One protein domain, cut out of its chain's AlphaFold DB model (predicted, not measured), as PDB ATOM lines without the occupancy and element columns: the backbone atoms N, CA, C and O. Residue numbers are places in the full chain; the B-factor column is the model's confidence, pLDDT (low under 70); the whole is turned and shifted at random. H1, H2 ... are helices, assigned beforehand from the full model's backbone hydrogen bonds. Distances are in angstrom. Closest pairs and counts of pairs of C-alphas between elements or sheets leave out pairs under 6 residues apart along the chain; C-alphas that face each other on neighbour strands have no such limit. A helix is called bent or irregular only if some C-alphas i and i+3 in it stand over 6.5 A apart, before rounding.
ATOM      1  N   GLU A  12     228.145 222.648 418.226       73.00
ATOM      2  CA  GLU A  12     228.339 222.065 416.897       73.00
ATOM      3  C   GLU A  12     229.252 222.910 415.990       73.00
ATOM      4  O   GLU A  12     230.200 222.379 415.415       73.00
ATOM      5  N   ASN A  13     229.052 224.232 415.921       77.00
ATOM      6  CA  ASN A  13     229.905 225.117 415.117       77.00
ATOM      7  C   ASN A  13     231.357 225.129 415.612       77.00
ATOM      8  O   ASN A  13     232.284 225.158 414.805       77.00
ATOM      9  N   ARG A  14     231.575 225.064 416.933       77.00
ATOM     10  CA  ARG A  14     232.929 224.971 417.514       77.00
ATOM     11  C   ARG A  14     233.609 223.652 417.154       77.00
ATOM     12  O   ARG A  14     234.803 223.627 416.872       77.00
ATOM     13  N   LEU A  15     232.842 222.567 417.152       74.38
ATOM     14  CA  LEU A  15     233.319 221.232 416.810       74.38
ATOM     15  C   LEU A  15     233.688 221.131 415.325       74.38
ATOM     16  O   LEU A  15     234.754 220.618 414.998       74.38
ATOM     17  N   ILE A  16     232.857 221.683 414.438       79.56
ATOM     18  CA  ILE A  16     233.150 221.783 413.002       79.56
ATOM     19  C   ILE A  16     234.431 222.594 412.771       79.56
ATOM     20  O   ILE A  16     235.310 222.129 412.049       79.56
ATOM     21  N   HIS A  17     234.567 223.745 413.432       82.12
ATOM     22  CA  HIS A  17     235.753 224.595 413.324       82.12
ATOM     23  C   HIS A  17     237.033 223.869 413.755       82.12
ATOM     24  O   HIS A  17     238.013 223.870 413.022       82.12
ATOM     25  N   SER A  18     237.010 223.181 414.901       80.62
ATOM     26  CA  SER A  18     238.173 222.433 415.403       80.62
ATOM     27  C   SER A  18     238.590 221.291 414.469       80.62
ATOM     28  O   SER A  18     239.782 221.036 414.262       80.62
ATOM     29  N   VAL A  19     237.611 220.612 413.864       81.19
ATOM     30  CA  VAL A  19     237.873 219.607 412.831       81.19
ATOM     31  C   VAL A  19     238.523 220.247 411.602       81.19
ATOM     32  O   VAL A  19     239.492 219.698 411.078       81.19
ATOM     33  N   ASP A  20     238.019 221.396 411.156       83.94
ATOM     34  CA  ASP A  20     238.563 222.100 409.995       83.94
ATOM     35  C   ASP A  20     239.988 222.598 410.250       83.94
ATOM     36  O   ASP A  20     240.854 222.383 409.405       83.94
ATOM     37  N   GLU A  21     240.282 223.163 411.419       86.31
ATOM     38  CA  GLU A  21     241.643 223.552 411.818       86.31
ATOM     39  C   GLU A  21     242.608 222.363 411.816       86.31
ATOM     40  O   GLU A  21     243.747 222.478 411.355       86.31
ATOM     41  N   THR A  22     242.151 221.197 412.281       85.62
ATOM     42  CA  THR A  22     242.964 219.974 412.264       85.62
ATOM     43  C   THR A  22     243.271 219.549 410.832       85.62
ATOM     44  O   THR A  22     244.418 219.241 410.514       85.62
ATOM     45  N   LEU A  23     242.267 219.550 409.952       87.06
ATOM     46  CA  LEU A  23     242.453 219.181 408.549       87.06
ATOM     47  C   LEU A  23     243.373 220.161 407.817       87.06
ATOM     48  O   LEU A  23     244.237 219.715 407.068       87.06
ATOM     49  N   HIS A  24     243.249 221.467 408.063       89.38
ATOM     50  CA  HIS A  24     244.182 222.457 407.518       89.38
ATOM     51  C   HIS A  24     245.612 222.195 408.003       89.38
ATOM     52  O   HIS A  24     246.524 222.103 407.186       89.38
ATOM     53  N   SER A  25     245.787 221.954 409.307       89.50
ATOM     54  CA  SER A  25     247.094 221.626 409.891       89.50
ATOM     55  C   SER A  25     247.698 220.361 409.272       89.50
ATOM     56  O   SER A  25     248.899 220.305 409.016       89.50
ATOM     57  N   TRP A  26     246.875 219.345 408.984       92.69
ATOM     58  CA  TRP A  26     247.323 218.153 408.263       92.69
ATOM     59  C   TRP A  26     247.780 218.491 406.851       92.69
ATOM     60  O   TRP A  26     248.846 218.044 406.451       92.69
ATOM     61  N   MET A  27     247.017 219.280 406.099       92.12
ATOM     62  CA  MET A  27     247.388 219.646 404.731       92.12
ATOM     63  C   MET A  27     248.703 220.430 404.678       92.12
ATOM     64  O   MET A  27     249.544 220.142 403.825       92.12
ATOM     65  N   ASP A  28     248.924 221.354 405.613       92.44
ATOM     66  CA  ASP A  28     250.190 222.086 405.714       92.44
ATOM     67  C   ASP A  28     251.352 221.158 406.084       92.44
ATOM     68  O   ASP A  28     252.426 221.218 405.479       92.44
ATOM     69  N   TYR A  29     251.120 220.224 407.011       92.44
ATOM     70  CA  TYR A  29     252.105 219.209 407.370       92.44
ATOM     71  C   TYR A  29     252.472 218.300 406.189       92.44
ATOM     72  O   TYR A  29     253.643 217.968 405.992       92.44
ATOM     73  N   ILE A  30     251.485 217.923 405.374       94.69
ATOM     74  CA  ILE A  30     251.679 217.114 404.167       94.69
ATOM     75  C   ILE A  30     252.522 217.864 403.144       94.69
ATOM     76  O   ILE A  30     253.486 217.289 402.643       94.69
ATOM     77  N   ARG A  31     252.213 219.137 402.873       93.81
ATOM     78  CA  ARG A  31     253.003 219.968 401.951       93.81
ATOM     79  C   ARG A  31     254.457 220.053 402.395       93.81
ATOM     80  O   ARG A  31     255.350 219.731 401.619       93.81
ATOM     81  N   TYR A  32     254.688 220.349 403.675       94.12
ATOM     82  CA  TYR A  32     256.037 220.356 404.240       94.12
ATOM     83  C   TYR A  32     256.758 219.011 404.043       94.12
ATOM     84  O   TYR A  32     257.937 218.968 403.688       94.12
ATOM     85  N   CYS A  33     256.057 217.894 404.257       95.19
ATOM     86  CA  CYS A  33     256.620 216.564 404.051       95.19
ATOM     87  C   CYS A  33     256.954 216.292 402.576       95.19
ATOM     88  O   CYS A  33     258.038 215.781 402.290       95.19
ATOM     89  N   MET A  34     256.062 216.636 401.648       94.06
ATOM     90  CA  MET A  34     256.275 216.469 400.205       94.06
ATOM     91  C   MET A  34     257.469 217.289 399.706       94.06
ATOM     92  O   MET A  34     258.266 216.793 398.909       94.06
ATOM     93  N   ASP A  35     257.656 218.488 400.254       93.38
ATOM     94  CA  ASP A  35     258.767 219.373 399.905       93.38
ATOM     95  C   ASP A  35     260.106 218.947 400.527       93.38
ATOM     96  O   ASP A  35     261.157 219.464 400.140       93.38
ATOM     97  N   SER A  36     260.114 218.001 401.468       94.25
ATOM     98  CA  SER A  36     261.330 217.604 402.182       94.25
ATOM     99  C   SER A  36     262.321 216.823 401.310       94.25
ATOM    100  O   SER A  36     261.950 215.954 400.514       94.25
ATOM    101  N   ASP A  37     263.621 217.057 401.527       93.31
ATOM    102  CA  ASP A  37     264.682 216.271 400.881       93.31
ATOM    103  C   ASP A  37     264.564 214.780 401.221       93.31
ATOM    104  O   ASP A  37     264.788 213.929 400.364       93.31
ATOM    105  N   PHE A  38     264.129 214.459 402.443       93.19
ATOM    106  CA  PHE A  38     263.933 213.081 402.884       93.19
ATOM    107  C   PHE A  38     262.892 212.342 402.032       93.19
ATOM    108  O   PHE A  38     263.121 211.195 401.648       93.19
ATOM    109  N   TYR A  39     261.768 212.986 401.695       94.69
ATOM    110  CA  TYR A  39     260.773 212.378 400.810       94.69
ATOM    111  C   TYR A  39     261.352 212.131 399.415       94.69
ATOM    112  O   TYR A  39     261.242 211.021 398.893       94.69
ATOM    113  N   ARG A  40     262.048 213.119 398.839       92.94
ATOM    114  CA  ARG A  40     262.689 212.975 397.519       92.94
ATOM    115  C   ARG A  40     263.727 211.849 397.504       92.94
ATOM    116  O   ARG A  40     263.769 211.072 396.549       92.94
ATOM    117  N   GLU A  41     264.521 211.716 398.564       92.69
ATOM    118  CA  GLU A  41     265.486 210.623 398.731       92.69
ATOM    119  C   GLU A  41     264.800 209.258 398.832       92.69
ATOM    120  O   GLU A  41     265.143 208.357 398.067       92.69
ATOM    121  N   ALA A  42     263.781 209.111 399.685       92.69
ATOM    122  CA  ALA A  42     263.042 207.855 399.825       92.69
ATOM    123  C   ALA A  42     262.421 207.403 398.490       92.69
ATOM    124  O   ALA A  42     262.495 206.226 398.125       92.69
ATOM    125  N   ARG A  43     261.870 208.347 397.717       93.19
ATOM    126  CA  ARG A  43     261.331 208.084 396.375       93.19
ATOM    127  C   ARG A  43     262.430 207.648 395.400       93.19
ATOM    128  O   ARG A  43     262.222 206.693 394.651       93.19
ATOM    129  N   ARG A  44     263.602 208.294 395.434       92.00
ATOM    130  CA  ARG A  44     264.771 207.937 394.608       92.00
ATOM    131  C   ARG A  44     265.336 206.557 394.956       92.00
ATOM    132  O   ARG A  44     265.762 205.839 394.057       92.00
ATOM    133  N   ASP A  45     265.282 206.166 396.225       90.81
ATOM    134  CA  ASP A  45     265.724 204.853 396.717       90.81
ATOM    135  C   ASP A  45     264.775 203.701 396.319       90.81
ATOM    136  O   ASP A  45     264.982 202.546 396.705       90.81
ATOM    137  N   GLY A  46     263.729 203.993 395.536       90.00
ATOM    138  CA  GLY A  46     262.783 203.008 395.014       90.00
ATOM    139  C   GLY A  46     261.707 202.592 396.017       90.00
ATOM    140  O   GLY A  46     261.048 201.570 395.821       90.00
ATOM    141  N   ILE A  47     261.513 203.360 397.094       94.00
ATOM    142  CA  ILE A  47     260.465 203.096 398.080       94.00
ATOM    143  C   ILE A  47     259.093 203.448 397.485       94.00
ATOM    144  O   ILE A  47     258.927 204.429 396.748       94.00
ATOM    145  N   SER A  48     258.082 202.629 397.795       94.69
ATOM    146  CA  SER A  48     256.710 202.854 397.322       94.69
ATOM    147  C   SER A  48     256.202 204.237 397.764       94.69
ATOM    148  O   SER A  48     256.667 204.773 398.769       94.69
ATOM    149  N   ARG A  49     255.260 204.851 397.025       93.38
ATOM    150  CA  ARG A  49     254.696 206.169 397.411       93.38
ATOM    151  C   ARG A  49     254.124 206.126 398.822       93.38
ATOM    152  O   ARG A  49     254.448 206.975 399.643       93.38
ATOM    153  N   GLN A  50     253.336 205.089 399.090       94.94
ATOM    154  CA  GLN A  50     252.713 204.853 400.384       94.94
ATOM    155  C   GLN A  50     253.761 204.761 401.503       94.94
ATOM    156  O   GLN A  50     253.651 205.455 402.510       94.94
ATOM    157  N   ASP A  51     254.796 203.938 401.326       95.56
ATOM    158  CA  ASP A  51     255.834 203.769 402.346       95.56
ATOM    159  C   ASP A  51     256.692 205.028 402.497       95.56
ATOM    160  O   ASP A  51     257.075 205.369 403.610       95.56
ATOM    161  N   SER A  52     256.945 205.756 401.407       96.06
ATOM    162  CA  SER A  52     257.658 207.038 401.444       96.06
ATOM    163  C   SER A  52     256.866 208.075 402.240       96.06
ATOM    164  O   SER A  52     257.435 208.741 403.095       96.06
ATOM    165  N   ALA A  53     255.548 208.159 402.036       96.38
ATOM    166  CA  ALA A  53     254.681 209.051 402.801       96.38
ATOM    167  C   ALA A  53     254.694 208.710 404.301       96.38
ATOM    168  O   ALA A  53     254.896 209.584 405.143       96.38
ATOM    169  N   VAL A  54     254.556 207.423 404.640       95.44
ATOM    170  CA  VAL A  54     254.649 206.919 406.023       95.44
ATOM    171  C   VAL A  54     255.998 207.293 406.648       95.44
ATOM    172  O   VAL A  54     256.046 207.895 407.724       95.44
ATOM    173  N   LEU A  55     257.096 206.977 405.961       94.81
ATOM    174  CA  LEU A  55     258.453 207.258 406.420       94.81
ATOM    175  C   LEU A  55     258.680 208.749 406.645       94.81
ATOM    176  O   LEU A  55     259.223 209.117 407.684       94.81
ATOM    177  N   THR A  56     258.258 209.596 405.708       95.69
ATOM    178  CA  THR A  56     258.452 211.042 405.805       95.69
ATOM    179  C   THR A  56     257.630 211.641 406.934       95.69
ATOM    180  O   THR A  56     258.182 212.401 407.719       95.69
ATOM    181  N   LEU A  57     256.358 211.258 407.099       93.94
ATOM    182  CA  LEU A  57     255.545 211.738 408.225       93.94
ATOM    183  C   LEU A  57     256.194 211.414 409.569       93.94
ATOM    184  O   LEU A  57     256.180 212.233 410.484       93.94
ATOM    185  N   LEU A  58     256.758 210.214 409.697       92.19
ATOM    186  CA  LEU A  58     257.445 209.823 410.918       92.19
ATOM    187  C   LEU A  58     258.784 210.549 411.073       92.19
ATOM    188  O   LEU A  58     259.096 211.031 412.157       92.19
ATOM    189  N   TRP A  59     259.575 210.647 410.006       92.38
ATOM    190  CA  TRP A  59     260.856 211.350 410.017       92.38
ATOM    191  C   TRP A  59     260.691 212.820 410.400       92.38
ATOM    192  O   TRP A  59     261.445 213.308 411.245       92.38
ATOM    193  N   THR A  60     259.698 213.502 409.830       91.19
ATOM    194  CA  THR A  60     259.426 214.907 410.125       91.19
ATOM    195  C   THR A  60     259.040 215.077 411.588       91.19
ATOM    196  O   THR A  60     259.614 215.930 412.263       91.19
ATOM    197  N   TYR A  61     258.174 214.215 412.124       86.94
ATOM    198  CA  TYR A  61     257.862 214.233 413.552       86.94
ATOM    199  C   TYR A  61     259.116 214.038 414.403       86.94
ATOM    200  O   TYR A  61     259.414 214.845 415.281       86.94
ATOM    201  N   LEU A  62     259.914 213.013 414.086       86.81
ATOM    202  CA  LEU A  62     261.142 212.735 414.818       86.81
ATOM    203  C   LEU A  62     262.140 213.901 414.744       86.81
ATOM    204  O   LEU A  62     262.941 214.072 415.661       86.81
ATOM    205  N   SER A  63     262.108 214.703 413.676       86.38
ATOM    206  CA  SER A  63     263.000 215.850 413.481       86.38
ATOM    207  C   SER A  63     262.772 216.987 414.483       86.38
ATOM    208  O   SER A  63     263.705 217.750 414.728       86.38
ATOM    209  N   THR A  64     261.593 217.041 415.112       85.00
ATOM    210  CA  THR A  64     261.250 218.018 416.160       85.00
ATOM    211  C   THR A  64     261.964 217.746 417.487       85.00
ATOM    212  O   THR A  64     262.159 218.660 418.287       85.00
ATOM    213  N   PHE A  65     262.418 216.508 417.717       83.88
ATOM    214  CA  PHE A  65     263.164 216.154 418.920       83.88
ATOM    215  C   PHE A  65     264.616 216.636 418.879       83.88
ATOM    216  O   PHE A  65     265.267 216.730 417.825       83.88
ATOM    217  N   SER A  66     265.179 216.825 420.075       85.56
ATOM    218  CA  SER A  66     266.608 217.076 420.241       85.56
ATOM    219  C   SER A  66     267.443 215.971 419.577       85.56
ATOM    220  O   SER A  66     267.008 214.826 419.425       85.56
ATOM    221  N   LEU A  67     268.677 216.290 419.170       84.44
ATOM    222  CA  LEU A  67     269.584 215.286 418.593       84.44
ATOM    223  C   LEU A  67     269.792 214.093 419.538       84.44
ATOM    224  O   LEU A  67     269.797 212.950 419.089       84.44
ATOM    225  N   ARG A  68     269.907 214.359 420.844       85.31
ATOM    226  CA  ARG A  68     270.073 213.331 421.876       85.31
ATOM    227  C   ARG A  68     268.874 212.383 421.925       85.31
ATOM    228  O   ARG A  68     269.067 211.171 421.951       85.31
ATOM    229  N   ASP A  69     267.661 212.926 421.902       84.06
ATOM    230  CA  ASP A  69     266.437 212.121 421.952       84.06
ATOM    231  C   ASP A  69     266.243 211.325 420.665       84.06
ATOM    232  O   ASP A  69     265.877 210.156 420.721       84.06
ATOM    233  N   ARG A  70     266.585 211.899 419.506       83.94
ATOM    234  CA  ARG A  70     266.578 211.161 418.236       83.94
ATOM    235  C   ARG A  70     267.526 209.967 418.251       83.94
ATOM    236  O   ARG A  70     267.141 208.892 417.798       83.94
ATOM    237  N   GLU A  71     268.749 210.136 418.747       82.81
ATOM    238  CA  GLU A  71     269.702 209.024 418.865       82.81
ATOM    239  C   GLU A  71     269.237 207.978 419.876       82.81
ATOM    240  O   GLU A  71     269.365 206.781 419.624       82.81
ATOM    241  N   ARG A  72     268.628 208.404 420.984       83.00
ATOM    242  CA  ARG A  72     268.012 207.486 421.941       83.00
ATOM    243  C   ARG A  72     266.885 206.686 421.288       83.00
ATOM    244  O   ARG A  72     266.948 205.465 421.298       83.00
ATOM    245  N   ILE A  73     265.921 207.355 420.655       84.69
ATOM    246  CA  ILE A  73     264.787 206.730 419.962       84.69
ATOM    247  C   ILE A  73     265.285 205.691 418.957       84.69
ATOM    248  O   ILE A  73     264.848 204.548 419.010       84.69
ATOM    249  N   LYS A  74     266.255 206.038 418.097       80.31
ATOM    250  CA  LYS A  74     266.814 205.119 417.083       80.31
ATOM    251  C   LYS A  74     267.337 203.799 417.658       80.31
ATOM    252  O   LYS A  74     267.270 202.769 416.978       80.31
ATOM    253  N   ASN A  75     267.894 203.847 418.866       78.81
ATOM    254  CA  ASN A  75     268.562 202.719 419.506       78.81
ATOM    255  C   ASN A  75     267.678 202.002 420.540       78.81
ATOM    256  O   ASN A  75     267.945 200.843 420.845       78.81
ATOM    257  N   ASP A  76     266.618 202.650 421.019       82.75
ATOM    258  CA  ASP A  76     265.709 202.149 422.046       82.75
ATOM    259  C   ASP A  76     264.243 202.271 421.593       82.75
ATOM    260  O   ASP A  76     263.679 203.362 421.464       82.75
ATOM    261  N   VAL A  77     263.624 201.115 421.349       79.12
ATOM    262  CA  VAL A  77     262.245 201.000 420.858       79.12
ATOM    263  C   VAL A  77     261.231 201.411 421.927       79.12
ATOM    264  O   VAL A  77     260.239 202.058 421.597       79.12
ATOM    265  N   ASP A  78     261.493 201.120 423.200       81.88
ATOM    266  CA  ASP A  78     260.572 201.468 424.288       81.88
ATOM    267  C   ASP A  78     260.502 202.986 424.462       81.88
ATOM    268  O   ASP A  78     259.430 203.565 424.667       81.88
ATOM    269  N   SER A  79     261.640 203.659 424.266       81.69
ATOM    270  CA  SER A  79     261.682 205.118 424.187       81.69
ATOM    271  C   SER A  79     260.824 205.657 423.044       81.69
ATOM    272  O   SER A  79     260.122 206.645 423.245       81.69
ATOM    273  N   PHE A  80     260.815 205.022 421.867       83.88
ATOM    274  CA  PHE A  80     259.914 205.434 420.786       83.88
ATOM    275  C   PHE A  80     258.443 205.305 421.192       83.88
ATOM    276  O   PHE A  80     257.684 206.256 421.010       83.88
ATOM    277  N   TYR A  81     258.037 204.168 421.760       79.19
ATOM    278  CA  TYR A  81     256.642 203.939 422.145       79.19
ATOM    279  C   TYR A  81     256.141 204.943 423.183       79.19
ATOM    280  O   TYR A  81     254.992 205.379 423.104       79.19
ATOM    281  N   PHE A  82     257.013 205.393 424.088       80.50
ATOM    282  CA  PHE A  82     256.690 206.476 425.012       80.50
ATOM    283  C   PHE A  82     256.323 207.783 424.281       80.50
ATOM    284  O   PHE A  82     255.306 208.405 424.596       80.50
ATOM    285  N   TYR A  83     257.109 208.185 423.277       78.00
ATOM    286  CA  TYR A  83     256.865 209.413 422.507       78.00
ATOM    287  C   TYR A  83     255.767 209.268 421.448       78.00
ATOM    288  O   TYR A  83     255.098 210.247 421.123       78.00
ATOM    289  N   ALA A  84     255.539 208.058 420.932       80.12
ATOM    290  CA  ALA A  84     254.565 207.785 419.881       80.12
ATOM    291  C   ALA A  84     253.158 208.256 420.258       80.12
ATOM    292  O   ALA A  84     252.455 208.839 419.437       80.12
ATOM    293  N   LYS A  85     252.764 208.091 421.524       77.81
ATOM    294  CA  LYS A  85     251.475 208.595 422.006       77.81
ATOM    295  C   LYS A  85     251.379 210.121 421.918       77.81
ATOM    296  O   LYS A  85     250.332 210.637 421.546       77.81
ATOM    297  N   GLY A  86     252.470 210.839 422.195       76.50
ATOM    298  CA  GLY A  86     252.553 212.289 422.005       76.50
ATOM    299  C   GLY A  86     252.293 212.687 420.552       76.50
ATOM    300  O   GLY A  86     251.421 213.513 420.297       76.50
ATOM    301  N   PHE A  87     252.940 212.006 419.602       79.25
ATOM    302  CA  PHE A  87     252.718 212.240 418.171       79.25
ATOM    303  C   PHE A  87     251.251 212.074 417.772       79.25
ATOM    304  O   PHE A  87     250.683 212.883 417.042       79.25
ATOM    305  N   LEU A  88     250.627 211.001 418.256       80.19
ATOM    306  CA  LEU A  88     249.247 210.680 417.922       80.19
ATOM    307  C   LEU A  88     248.263 211.684 418.532       80.19
ATOM    308  O   LEU A  88     247.256 212.000 417.897       80.19
ATOM    309  N   ASN A  89     248.573 212.214 419.719       77.19
ATOM    310  CA  ASN A  89     247.822 213.304 420.336       77.19
ATOM    311  C   ASN A  89     247.963 214.603 419.536       77.19
ATOM    312  O   ASN A  89     246.980 215.303 419.355       77.19
ATOM    313  N   GLU A  90     249.155 214.930 419.044       78.81
ATOM    314  CA  GLU A  90     249.374 216.140 418.241       78.81
ATOM    315  C   GLU A  90     248.681 216.053 416.878       78.81
ATOM    316  O   GLU A  90     248.025 217.002 416.454       78.81
ATOM    317  N   LEU A  91     248.749 214.893 416.216       77.94
ATOM    318  CA  LEU A  91     248.045 214.667 414.954       77.94
ATOM    319  C   LEU A  91     246.524 214.631 415.129       77.94
ATOM    320  O   LEU A  91     245.796 215.003 414.217       77.94
ATOM    321  N   SER A  92     246.010 214.151 416.258       75.94
ATOM    322  CA  SER A  92     244.569 214.050 416.490       75.94
ATOM    323  C   SER A  92     244.241 214.317 417.963       75.94
ATOM    324  O   SER A  92     243.991 213.378 418.730       75.94
ATOM    325  N   PRO A  93     244.202 215.596 418.377       66.06
ATOM    326  CA  PRO A  93     244.090 215.976 419.792       66.06
ATOM    327  C   PRO A  93     242.776 215.532 420.432       66.06
ATOM    328  O   PRO A  93     242.723 215.204 421.615       66.06
ATOM    329  N   PHE A  94     241.716 215.431 419.639       67.12
ATOM    330  CA  PHE A  94     240.417 214.929 420.077       67.12
ATOM    331  C   PHE A  94     240.373 213.406 420.239       67.12
ATOM    332  O   PHE A  94     239.513 212.914 420.963       67.12
ATOM    333  N   ARG A  95     241.282 212.639 419.616       63.78
ATOM    334  CA  ARG A  95     241.303 211.172 419.745       63.78
ATOM    335  C   ARG A  95     241.755 210.680 421.107       63.78
ATOM    336  O   ARG A  95     241.234 209.683 421.603       63.78
ATOM    337  N   TYR A  96     242.697 211.390 421.701       53.72
ATOM    338  CA  TYR A  96     243.380 210.958 422.913       53.72
ATOM    339  C   TYR A  96     243.241 211.965 424.056       53.72
ATOM    340  O   TYR A  96     244.007 211.928 425.023       53.72
ATOM    341  N   ASN A  97     242.259 212.867 423.961       57.03
ATOM    342  CA  ASN A  97     241.904 213.748 425.063       57.03
ATOM    343  C   ASN A  97     241.543 212.907 426.305       57.03
ATOM    344  O   ASN A  97     240.946 211.835 426.203       57.03
ATOM    345  N   ARG A  98     241.877 213.413 427.498       52.38
ATOM    346  CA  ARG A  98     241.621 212.758 428.792       52.38
ATOM    347  C   ARG A  98     240.139 212.440 429.031       52.38
ATOM    348  O   ARG A  98     239.849 211.531 429.798       52.38
ATOM    349  N   GLY A  99     239.226 213.162 428.377       58.28
ATOM    350  CA  GLY A  99     237.778 212.913 428.424       58.28
ATOM    351  C   GLY A  99     237.289 211.743 427.560       58.28
ATOM    352  O   GLY A  99     236.102 211.434 427.586       58.28
ATOM    353  N   GLY A 100     238.175 211.088 426.805       58.16
ATOM    354  CA  GLY A 100     237.798 210.056 425.845       58.16
ATOM    355  C   GLY A 100     237.271 210.630 424.529       58.16
ATOM    356  O   GLY A 100     237.288 211.837 424.289       58.16
ATOM    357  N   TYR A 101     236.850 209.732 423.642       65.12
ATOM    358  CA  TYR A 101     236.484 210.061 422.266       65.12
ATOM    359  C   TYR A 101     234.995 210.409 422.147       65.12
ATOM    360  O   TYR A 101     234.157 209.545 422.394       65.12
ATOM    361  N   ASP A 102     234.660 211.638 421.735       73.31
ATOM    362  CA  ASP A 102     233.272 212.048 421.471       73.31
ATOM    363  C   ASP A 102     232.758 211.406 420.160       73.31
ATOM    364  O   ASP A 102     233.299 211.691 419.081       73.31
ATOM    365  N   PRO A 103     231.710 210.555 420.208       77.06
ATOM    366  CA  PRO A 103     231.129 209.930 419.019       77.06
ATOM    367  C   PRO A 103     230.641 210.935 417.967       77.06
ATOM    368  O   PRO A 103     230.745 210.664 416.769       77.06
ATOM    369  N   THR A 104     230.151 212.098 418.398       78.56
ATOM    370  CA  THR A 104     229.656 213.163 417.516       78.56
ATOM    371  C   THR A 104     230.815 213.796 416.761       78.56
ATOM    372  O   THR A 104     230.799 213.867 415.530       78.56
ATOM    373  N   MET A 105     231.881 214.156 417.484       75.69
ATOM    374  CA  MET A 105     233.110 214.678 416.890       75.69
ATOM    375  C   MET A 105     233.731 213.684 415.913       75.69
ATOM    376  O   MET A 105     234.102 214.065 414.806       75.69
ATOM    377  N   ARG A 106     233.763 212.393 416.267       77.06
ATOM    378  CA  ARG A 106     234.214 211.325 415.365       77.06
ATOM    379  C   ARG A 106     233.402 211.291 414.077       77.06
ATOM    380  O   ARG A 106     233.986 211.162 413.003       77.06
ATOM    381  N   ALA A 107     232.075 211.340 414.168       81.19
ATOM    382  CA  ALA A 107     231.206 211.244 413.001       81.19
ATOM    383  C   ALA A 107     231.438 212.416 412.038       81.19
ATOM    384  O   ALA A 107     231.628 212.187 410.841       81.19
ATOM    385  N   VAL A 108     231.518 213.642 412.567       80.81
ATOM    386  CA  VAL A 108     231.824 214.853 411.788       80.81
ATOM    387  C   VAL A 108     233.226 214.774 411.183       80.81
ATOM    388  O   VAL A 108     233.390 214.979 409.980       80.81
ATOM    389  N   PHE A 109     234.225 214.392 411.983       79.94
ATOM    390  CA  PHE A 109     235.615 214.259 411.550       79.94
ATOM    391  C   PHE A 109     235.776 213.235 410.422       79.94
ATOM    392  O   PHE A 109     236.308 213.543 409.358       79.94
ATOM    393  N   MET A 110     235.233 212.028 410.601       81.50
ATOM    394  CA  MET A 110     235.274 210.969 409.587       81.50
ATOM    395  C   MET A 110     234.410 211.291 408.364       81.50
ATOM    396  O   MET A 110     234.685 210.795 407.271       81.50
ATOM    397  N   GLY A 111     233.346 212.081 408.526       84.12
ATOM    398  CA  GLY A 111     232.568 212.631 407.417       84.12
ATOM    399  C   GLY A 111     233.428 213.544 406.546       84.12
ATOM    400  O   GLY A 111     233.580 213.282 405.354       84.12
ATOM    401  N   LYS A 112     234.070 214.547 407.155       84.69
ATOM    402  CA  LYS A 112     234.944 215.497 406.451       84.69
ATOM    403  C   LYS A 112     236.181 214.830 405.849       84.69
ATOM    404  O   LYS A 112     236.466 215.079 404.683       84.69
ATOM    405  N   ILE A 113     236.846 213.915 406.562       83.38
ATOM    406  CA  ILE A 113     237.954 213.118 405.999       83.38
ATOM    407  C   ILE A 113     237.509 212.378 404.740       83.38
ATOM    408  O   ILE A 113     238.231 212.373 403.748       83.38
ATOM    409  N   ARG A 114     236.332 211.738 404.759       84.75
ATOM    410  CA  ARG A 114     235.829 211.006 403.589       84.75
ATOM    411  C   ARG A 114     235.605 211.930 402.398       84.75
ATOM    412  O   ARG A 114     235.956 211.540 401.288       84.75
ATOM    413  N   THR A 115     235.067 213.126 402.626       86.69
ATOM    414  CA  THR A 115     234.911 214.145 401.581       86.69
ATOM    415  C   THR A 115     236.267 214.578 401.032       86.69
ATOM    416  O   THR A 115     236.501 214.423 399.841       86.69
ATOM    417  N   VAL A 116     237.209 214.975 401.895       84.56
ATOM    418  CA  VAL A 116     238.559 215.397 401.479       84.56
ATOM    419  C   VAL A 116     239.279 214.289 400.711       84.56
ATOM    420  O   VAL A 116     239.811 214.530 399.634       84.56
ATOM    421  N   LEU A 117     239.260 213.047 401.206       83.06
ATOM    422  CA  LEU A 117     239.865 211.912 400.505       83.06
ATOM    423  C   LEU A 117     239.222 211.672 399.139       83.06
ATOM    424  O   LEU A 117     239.927 211.325 398.194       83.06
ATOM    425  N   LYS A 118     237.899 211.834 399.023       86.00
ATOM    426  CA  LYS A 118     237.186 211.701 397.749       86.00
ATOM    427  C   LYS A 118     237.590 212.809 396.781       86.00
ATOM    428  O   LYS A 118     237.856 212.497 395.624       86.00
ATOM    429  N   ASP A 119     237.682 214.046 397.252       85.44
ATOM    430  CA  ASP A 119     238.028 215.209 396.436       85.44
ATOM    431  C   ASP A 119     239.483 215.135 395.964       85.44
ATOM    432  O   ASP A 119     239.752 215.263 394.773       85.44
ATOM    433  N   VAL A 120     240.417 214.804 396.862       82.75
ATOM    434  CA  VAL A 120     241.836 214.604 396.524       82.75
ATOM    435  C   VAL A 120     242.005 213.422 395.568       82.75
ATOM    436  O   VAL A 120     242.751 213.514 394.597       82.75
ATOM    437  N   LYS A 121     241.277 212.317 395.783       80.31
ATOM    438  CA  LYS A 121     241.298 211.164 394.872       80.31
ATOM    439  C   LYS A 121     240.688 211.491 393.509       80.31
ATOM    440  O   LYS A 121     241.179 210.996 392.500       80.31
ATOM    441  N   ALA A 122     239.637 212.304 393.457       79.31
ATOM    442  CA  ALA A 122     239.054 212.774 392.203       79.31
ATOM    443  C   ALA A 122     240.009 213.732 391.468       79.31
ATOM    444  O   ALA A 122     240.130 213.662 390.248       79.31
ATOM    445  N   ALA A 123     240.748 214.556 392.213       72.94
ATOM    446  CA  ALA A 123     241.798 215.437 391.708       72.94
ATOM    447  C   ALA A 123     243.118 214.708 391.375       72.94
ATOM    448  O   ALA A 123     244.042 215.315 390.832       72.94
ATOM    449  N   ALA A 124     243.217 213.396 391.631       67.25
ATOM    450  CA  ALA A 124     244.416 212.575 391.424       67.25
ATOM    451  C   ALA A 124     244.784 212.326 389.943       67.25
ATOM    452  O   ALA A 124     245.561 211.419 389.630       67.25
ATOM    453  N   LEU A 125     244.258 213.142 389.027       68.19
ATOM    454  CA  LEU A 125     244.729 213.255 387.648       68.19
ATOM    455  C   LEU A 125     246.186 213.762 387.596       68.19
ATOM    456  O   LEU A 125     246.917 213.431 386.665       68.19
ATOM    457  N   HIS A 126     246.632 214.483 388.632       79.38
ATOM    458  CA  HIS A 126     248.000 214.989 388.784       79.38
ATOM    459  C   HIS A 126     248.806 214.196 389.830       79.38
ATOM    460  O   HIS A 126     248.250 213.570 390.734       79.38
ATOM    461  N   GLU A 127     250.136 214.175 389.688       81.56
ATOM    462  CA  GLU A 127     251.036 213.438 390.592       81.56
ATOM    463  C   GLU A 127     250.959 213.953 392.034       81.56
ATOM    464  O   GLU A 127     250.773 213.151 392.944       81.56
ATOM    465  N   GLU A 128     250.942 215.271 392.229       83.88
ATOM    466  CA  GLU A 128     250.810 215.909 393.546       83.88
ATOM    467  C   GLU A 128     249.533 215.477 394.293       83.88
ATOM    468  O   GLU A 128     249.569 215.175 395.487       83.88
ATOM    469  N   GLY A 129     248.405 215.353 393.582       85.12
ATOM    470  CA  GLY A 129     247.150 214.858 394.157       85.12
ATOM    471  C   GLY A 129     247.241 213.394 394.602       85.12
ATOM    472  O   GLY A 129     246.705 213.023 395.648       85.12
ATOM    473  N   ARG A 130     247.978 212.560 393.855       87.88
ATOM    474  CA  ARG A 130     248.255 211.165 394.246       87.88
ATOM    475  C   ARG A 130     249.142 211.090 395.483       87.88
ATOM    476  O   ARG A 130     248.884 210.260 396.346       87.88
ATOM    477  N   GLU A 131     250.157 211.940 395.588       91.31
ATOM    478  CA  GLU A 131     251.032 211.981 396.765       91.31
ATOM    479  C   GLU A 131     250.283 212.471 398.003       91.31
ATOM    480  O   GLU A 131     250.288 211.798 399.034       91.31
ATOM    481  N   THR A 132     249.534 213.564 397.865       92.12
ATOM    482  CA  THR A 132     248.673 214.111 398.924       92.12
ATOM    483  C   THR A 132     247.709 213.053 399.460       92.12
ATOM    484  O   THR A 132     247.529 212.922 400.673       92.12
ATOM    485  N   TYR A 133     247.115 212.249 398.573       91.69
ATOM    486  CA  TYR A 133     246.229 211.153 398.960       91.69
ATOM    487  C   TYR A 133     246.931 210.097 399.829       91.69
ATOM    488  O   TYR A 133     246.376 209.675 400.847       91.69
ATOM    489  N   GLU A 134     248.145 209.674 399.459       94.25
ATOM    490  CA  GLU A 134     248.913 208.682 400.227       94.25
ATOM    491  C   GLU A 134     249.287 209.212 401.614       94.25
ATOM    492  O   GLU A 134     249.146 208.504 402.616       94.25
ATOM    493  N   PHE A 135     249.690 210.480 401.693       95.31
ATOM    494  CA  PHE A 135     249.969 211.150 402.957       95.31
ATOM    495  C   PHE A 135     248.728 211.250 403.851       95.31
ATOM    496  O   PHE A 135     248.790 210.872 405.022       95.31
ATOM    497  N   LEU A 136     247.584 211.674 403.308       92.31
ATOM    498  CA  LEU A 136     246.322 211.709 404.055       92.31
ATOM    499  C   LEU A 136     245.937 210.318 404.569       92.31
ATOM    500  O   LEU A 136     245.577 210.164 405.737       92.31
ATOM    501  N   CYS A 137     246.061 209.284 403.733       91.56
ATOM    502  CA  CYS A 137     245.815 207.904 404.146       91.56
ATOM    503  C   CYS A 137     246.749 207.471 405.285       91.56
ATOM    504  O   CYS A 137     246.308 206.796 406.219       91.56
ATOM    505  N   ALA A 138     248.025 207.851 405.224       93.19
ATOM    506  CA  ALA A 138     249.000 207.538 406.258       93.19
ATOM    507  C   ALA A 138     248.689 208.250 407.585       93.19
ATOM    508  O   ALA A 138     248.681 207.580 408.620       93.19
ATOM    509  N   ILE A 139     248.339 209.545 407.566       91.19
ATOM    510  CA  ILE A 139     247.919 210.276 408.776       91.19
ATOM    511  C   ILE A 139     246.679 209.621 409.386       91.19
ATOM    512  O   ILE A 139     246.695 209.278 410.566       91.19
ATOM    513  N   VAL A 140     245.643 209.342 408.584       88.44
ATOM    514  CA  VAL A 140     244.424 208.668 409.068       88.44
ATOM    515  C   VAL A 140     244.755 207.326 409.722       88.44
ATOM    516  O   VAL A 140     244.164 206.977 410.743       88.44
ATOM    517  N   ARG A 141     245.704 206.558 409.171       88.62
ATOM    518  CA  ARG A 141     246.135 205.275 409.747       88.62
ATOM    519  C   ARG A 141     246.921 205.449 411.047       88.62
ATOM    520  O   ARG A 141     246.635 204.710 411.988       88.62
ATOM    521  N   TYR A 142     247.825 206.431 411.136       86.88
ATOM    522  CA  TYR A 142     248.510 206.797 412.389       86.88
ATOM    523  C   TYR A 142     247.482 207.100 413.469       86.88
ATOM    524  O   TYR A 142     247.454 206.477 414.529       86.88
ATOM    525  N   THR A 143     246.540 207.977 413.146       82.62
ATOM    526  CA  THR A 143     245.486 208.398 414.061       82.62
ATOM    527  C   THR A 143     244.348 207.389 414.166       82.62
ATOM    528  O   THR A 143     243.341 207.718 414.775       82.62
ATOM    529  N   SER A 144     244.458 206.178 413.608       77.69
ATOM    530  CA  SER A 144     243.460 205.105 413.770       77.69
ATOM    531  C   SER A 144     244.008 203.865 414.478       77.69
ATOM    532  O   SER A 144     243.225 203.072 415.001       77.69
ATOM    533  N   SER A 145     245.325 203.695 414.590       81.00
ATOM    534  CA  SER A 145     245.932 202.503 415.192       81.00
ATOM    535  C   SER A 145     247.301 202.836 415.776       81.00
ATOM    536  O   SER A 145     248.205 203.210 415.033       81.00
ATOM    537  N   GLU A 146     247.458 202.658 417.093       78.69
ATOM    538  CA  GLU A 146     248.770 202.780 417.742       78.69
ATOM    539  C   GLU A 146     249.758 201.779 417.122       78.69
ATOM    540  O   GLU A 146     250.816 202.186 416.666       78.69
ATOM    541  N   ASP A 147     249.370 200.519 416.906       84.62
ATOM    542  CA  ASP A 147     250.227 199.531 416.226       84.62
ATOM    543  C   ASP A 147     250.748 199.983 414.854       84.62
ATOM    544  O   ASP A 147     251.823 199.563 414.417       84.62
ATOM    545  N   TYR A 148     249.995 200.818 414.129       88.81
ATOM    546  CA  TYR A 148     250.446 201.313 412.832       88.81
ATOM    547  C   TYR A 148     251.660 202.236 412.972       88.81
ATOM    548  O   TYR A 148     252.574 202.144 412.150       88.81
ATOM    549  N   ILE A 149     251.715 203.072 414.016       86.38
ATOM    550  CA  ILE A 149     252.875 203.934 414.276       86.38
ATOM    551  C   ILE A 149     254.121 203.098 414.592       86.38
ATOM    552  O   ILE A 149     255.221 203.415 414.142       86.38
ATOM    553  N   CYS A 150     253.935 201.975 415.288       86.06
ATOM    554  CA  CYS A 150     254.994 201.038 415.633       86.06
ATOM    555  C   CYS A 150     255.553 200.374 414.371       86.06
ATOM    556  O   CYS A 150     256.760 200.379 414.145       86.06
ATOM    557  N   ARG A 151     254.673 199.907 413.475       90.50
ATOM    558  CA  ARG A 151     255.088 199.344 412.179       90.50
ATOM    559  C   ARG A 151     255.775 200.371 411.282       90.50
ATOM    560  O   ARG A 151     256.712 200.022 410.562       90.50
ATOM    561  N   ALA A 152     255.325 201.624 411.311       92.06
ATOM    562  CA  ALA A 152     255.986 202.713 410.601       92.06
ATOM    563  C   ALA A 152     257.393 202.975 411.149       92.06
ATOM    564  O   ALA A 152     258.325 203.205 410.380       92.06
ATOM    565  N   TYR A 153     257.570 202.858 412.462       90.88
ATOM    566  CA  TYR A 153     258.879 202.947 413.091       90.88
ATOM    567  C   TYR A 153     259.802 201.788 412.707       90.88
ATOM    568  O   TYR A 153     260.958 202.018 412.348       90.88
ATOM    569  N   ASP A 154     259.295 200.559 412.649       90.31
ATOM    570  CA  ASP A 154     260.071 199.417 412.154       90.31
ATOM    571  C   ASP A 154     260.458 199.571 410.679       90.31
ATOM    572  O   ASP A 154     261.566 199.211 410.264       90.31
ATOM    573  N   LEU A 155     259.556 200.115 409.858       92.25
ATOM    574  CA  LEU A 155     259.853 200.488 408.476       92.25
ATOM    575  C   LEU A 155     260.968 201.546 408.425       92.25
ATOM    576  O   LEU A 155     261.927 201.380 407.673       92.25
ATOM    577  N   TYR A 156     260.899 202.571 409.274       90.75
ATOM    578  CA  TYR A 156     261.912 203.620 409.384       90.75
ATOM    579  C   TYR A 156     263.281 203.082 409.803       90.75
ATOM    580  O   TYR A 156     264.285 203.383 409.154       90.75
ATOM    581  N   ARG A 157     263.347 202.209 410.811       89.12
ATOM    582  CA  ARG A 157     264.605 201.566 411.224       89.12
ATOM    583  C   ARG A 157     265.212 200.728 410.102       89.12
ATOM    584  O   ARG A 157     266.422 200.798 409.883       89.12
ATOM    585  N   ARG A 158     264.388 199.974 409.364       89.50
ATOM    586  CA  ARG A 158     264.834 199.195 408.196       89.50
ATOM    587  C   ARG A 158     265.339 200.091 407.070       89.50
ATOM    588  O   ARG A 158     266.391 199.799 406.503       89.50
ATOM    589  N   TYR A 159     264.648 201.193 406.792       90.19
ATOM    590  CA  TYR A 159     265.081 202.185 405.811       90.19
ATOM    591  C   TYR A 159     266.443 202.784 406.193       90.19
ATOM    592  O   TYR A 159     267.391 202.713 405.411       90.19
ATOM    593  N   LEU A 160     266.599 203.260 407.434       85.00
ATOM    594  CA  LEU A 160     267.879 203.772 407.937       85.00
ATOM    595  C   LEU A 160     268.987 202.716 407.924       85.00
ATOM    596  O   LEU A 160     270.149 203.043 407.706       85.00
ATOM    597  N   PHE A 161     268.663 201.453 408.202       83.75
ATOM    598  CA  PHE A 161     269.635 200.369 408.136       83.75
ATOM    599  C   PHE A 161     270.130 200.127 406.708       83.75
ATOM    600  O   PHE A 161     271.326 199.928 406.516       83.75
ATOM    601  N   ARG A 162     269.221 200.150 405.731       83.81
ATOM    602  CA  ARG A 162     269.509 199.792 404.342       83.81
ATOM    603  C   ARG A 162     270.122 200.933 403.529       83.81
ATOM    604  O   ARG A 162     271.000 200.667 402.718       83.81
TER     605      ARG A 162
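This is residues 12 to 162 of the 176 residues of an uncharacterized protein of Leptonema illini DSM 21528 (UniProt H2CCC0). The longest helix, H1, runs along one side of a flat body, and H6, H7 and H3 cross it one after another from its first part to its last. H2 folds against H3 beyond them, H8 crosses H3 on the side away from H1, and H5 meets the first part of H8 and makes a corner with the short H4. The printed part has 151 residues with eight named helices, H1 to H8 in order along the chain, and no named strand; the class is all helix, and the helices' packing is mostly crossed. It is compact, with a radius of gyration of the C-alphas of 15.8 A, and it spans 46 by 41 by 22 A.

Begin with H1, residues 12 to 35. With its residues 15 to 23 alone it touches H6, residues 103 to 122, at a steep tilt of 41 degrees, the same way; their closest C-alphas, those of Val 19 and Phe 109, are 5.9 A apart. Further along, residues 26 to 34 of H1 touch H7, residues 127 to 142, at a steep tilt of 59 degrees, and the closest C-alphas are those of Ile 30 and Phe 135, 6.3 A apart. Residues 30 to 33 of H1 touch H3, residues 49 to 63, about perpendicular at 81 degrees, with the C-alphas of Cys 33 and Thr 56 closest at 6.1 A. H3 and H7 are the hubs, touching four helices each, and they touch each other at a steep tilt of 62 degrees; look at the C-alphas of Ala 53 and Phe 135, their closest, 5.2 A apart. H6 and H7 form a helical hairpin at a shallow tilt of 22 degrees, opposite ways, closest at the C-alphas of Val 120 and Gly 129, 5.8 A. H2, residues 37 to 44, forms a second helical hairpin with H3, at a shallow tilt of 25 degrees, closest at the C-alphas of Tyr 39 and Thr 56, 5.7 A. H8, residues 146 to 162, touches H3 about perpendicular at 88 degrees, closest at the C-alphas of Leu 55 and Tyr 156, 5.8 A. H7 and H8 only just touch, and only at the corner, with 3 pairs of C-alphas within 8 A; the closest are those of Tyr 142 and Ile 149, 5.6 A. H5, residues 77 to 91, touches H8 at a steep tilt of 59 degrees, closest at the C-alphas of Ala 84 and Ile 149, 7.0 A. H4, residues 67 to 75, and H5 touch only at the corner, closest at the C-alphas of Ile 73 and Phe 80, 5.1 A. Among the pairs that are apart are H1 and H8, and H3 and H6. In H1, H2, H3, H4, H6, H7 and H8 every O i to N i+4 pair is within hydrogen-bond range; in H5 9 of 11 are.

Find C-alpha 12 at (228.339, 222.065, 416.897); from there H1 runs 35.0 A to C-alpha 35 at (258.767, 219.373, 399.905). H2 measures 10.4 A, H3 20.5 A, H4 12.6 A and H5 20.6 A. H5 is neither bent nor irregular, but only just: C-alphas 82 and 85 are 6.4 A apart. H6 runs 28.1 A and H7 22.9 A. H8 runs 24.9 A and ends at C-alpha 162, (269.509, 199.792, 404.342).

The two C-alphas farthest apart, those of Glu 12 and Arg 162, are 48.5 A from each other. The printed part has no cut. The link from H5 to H6, with 11 residues between them, is long; the other links are tight. The mean pLDDT of the printed part is 84.4, and you will find values under 70 at residues 93 to 101 and 124 to 125.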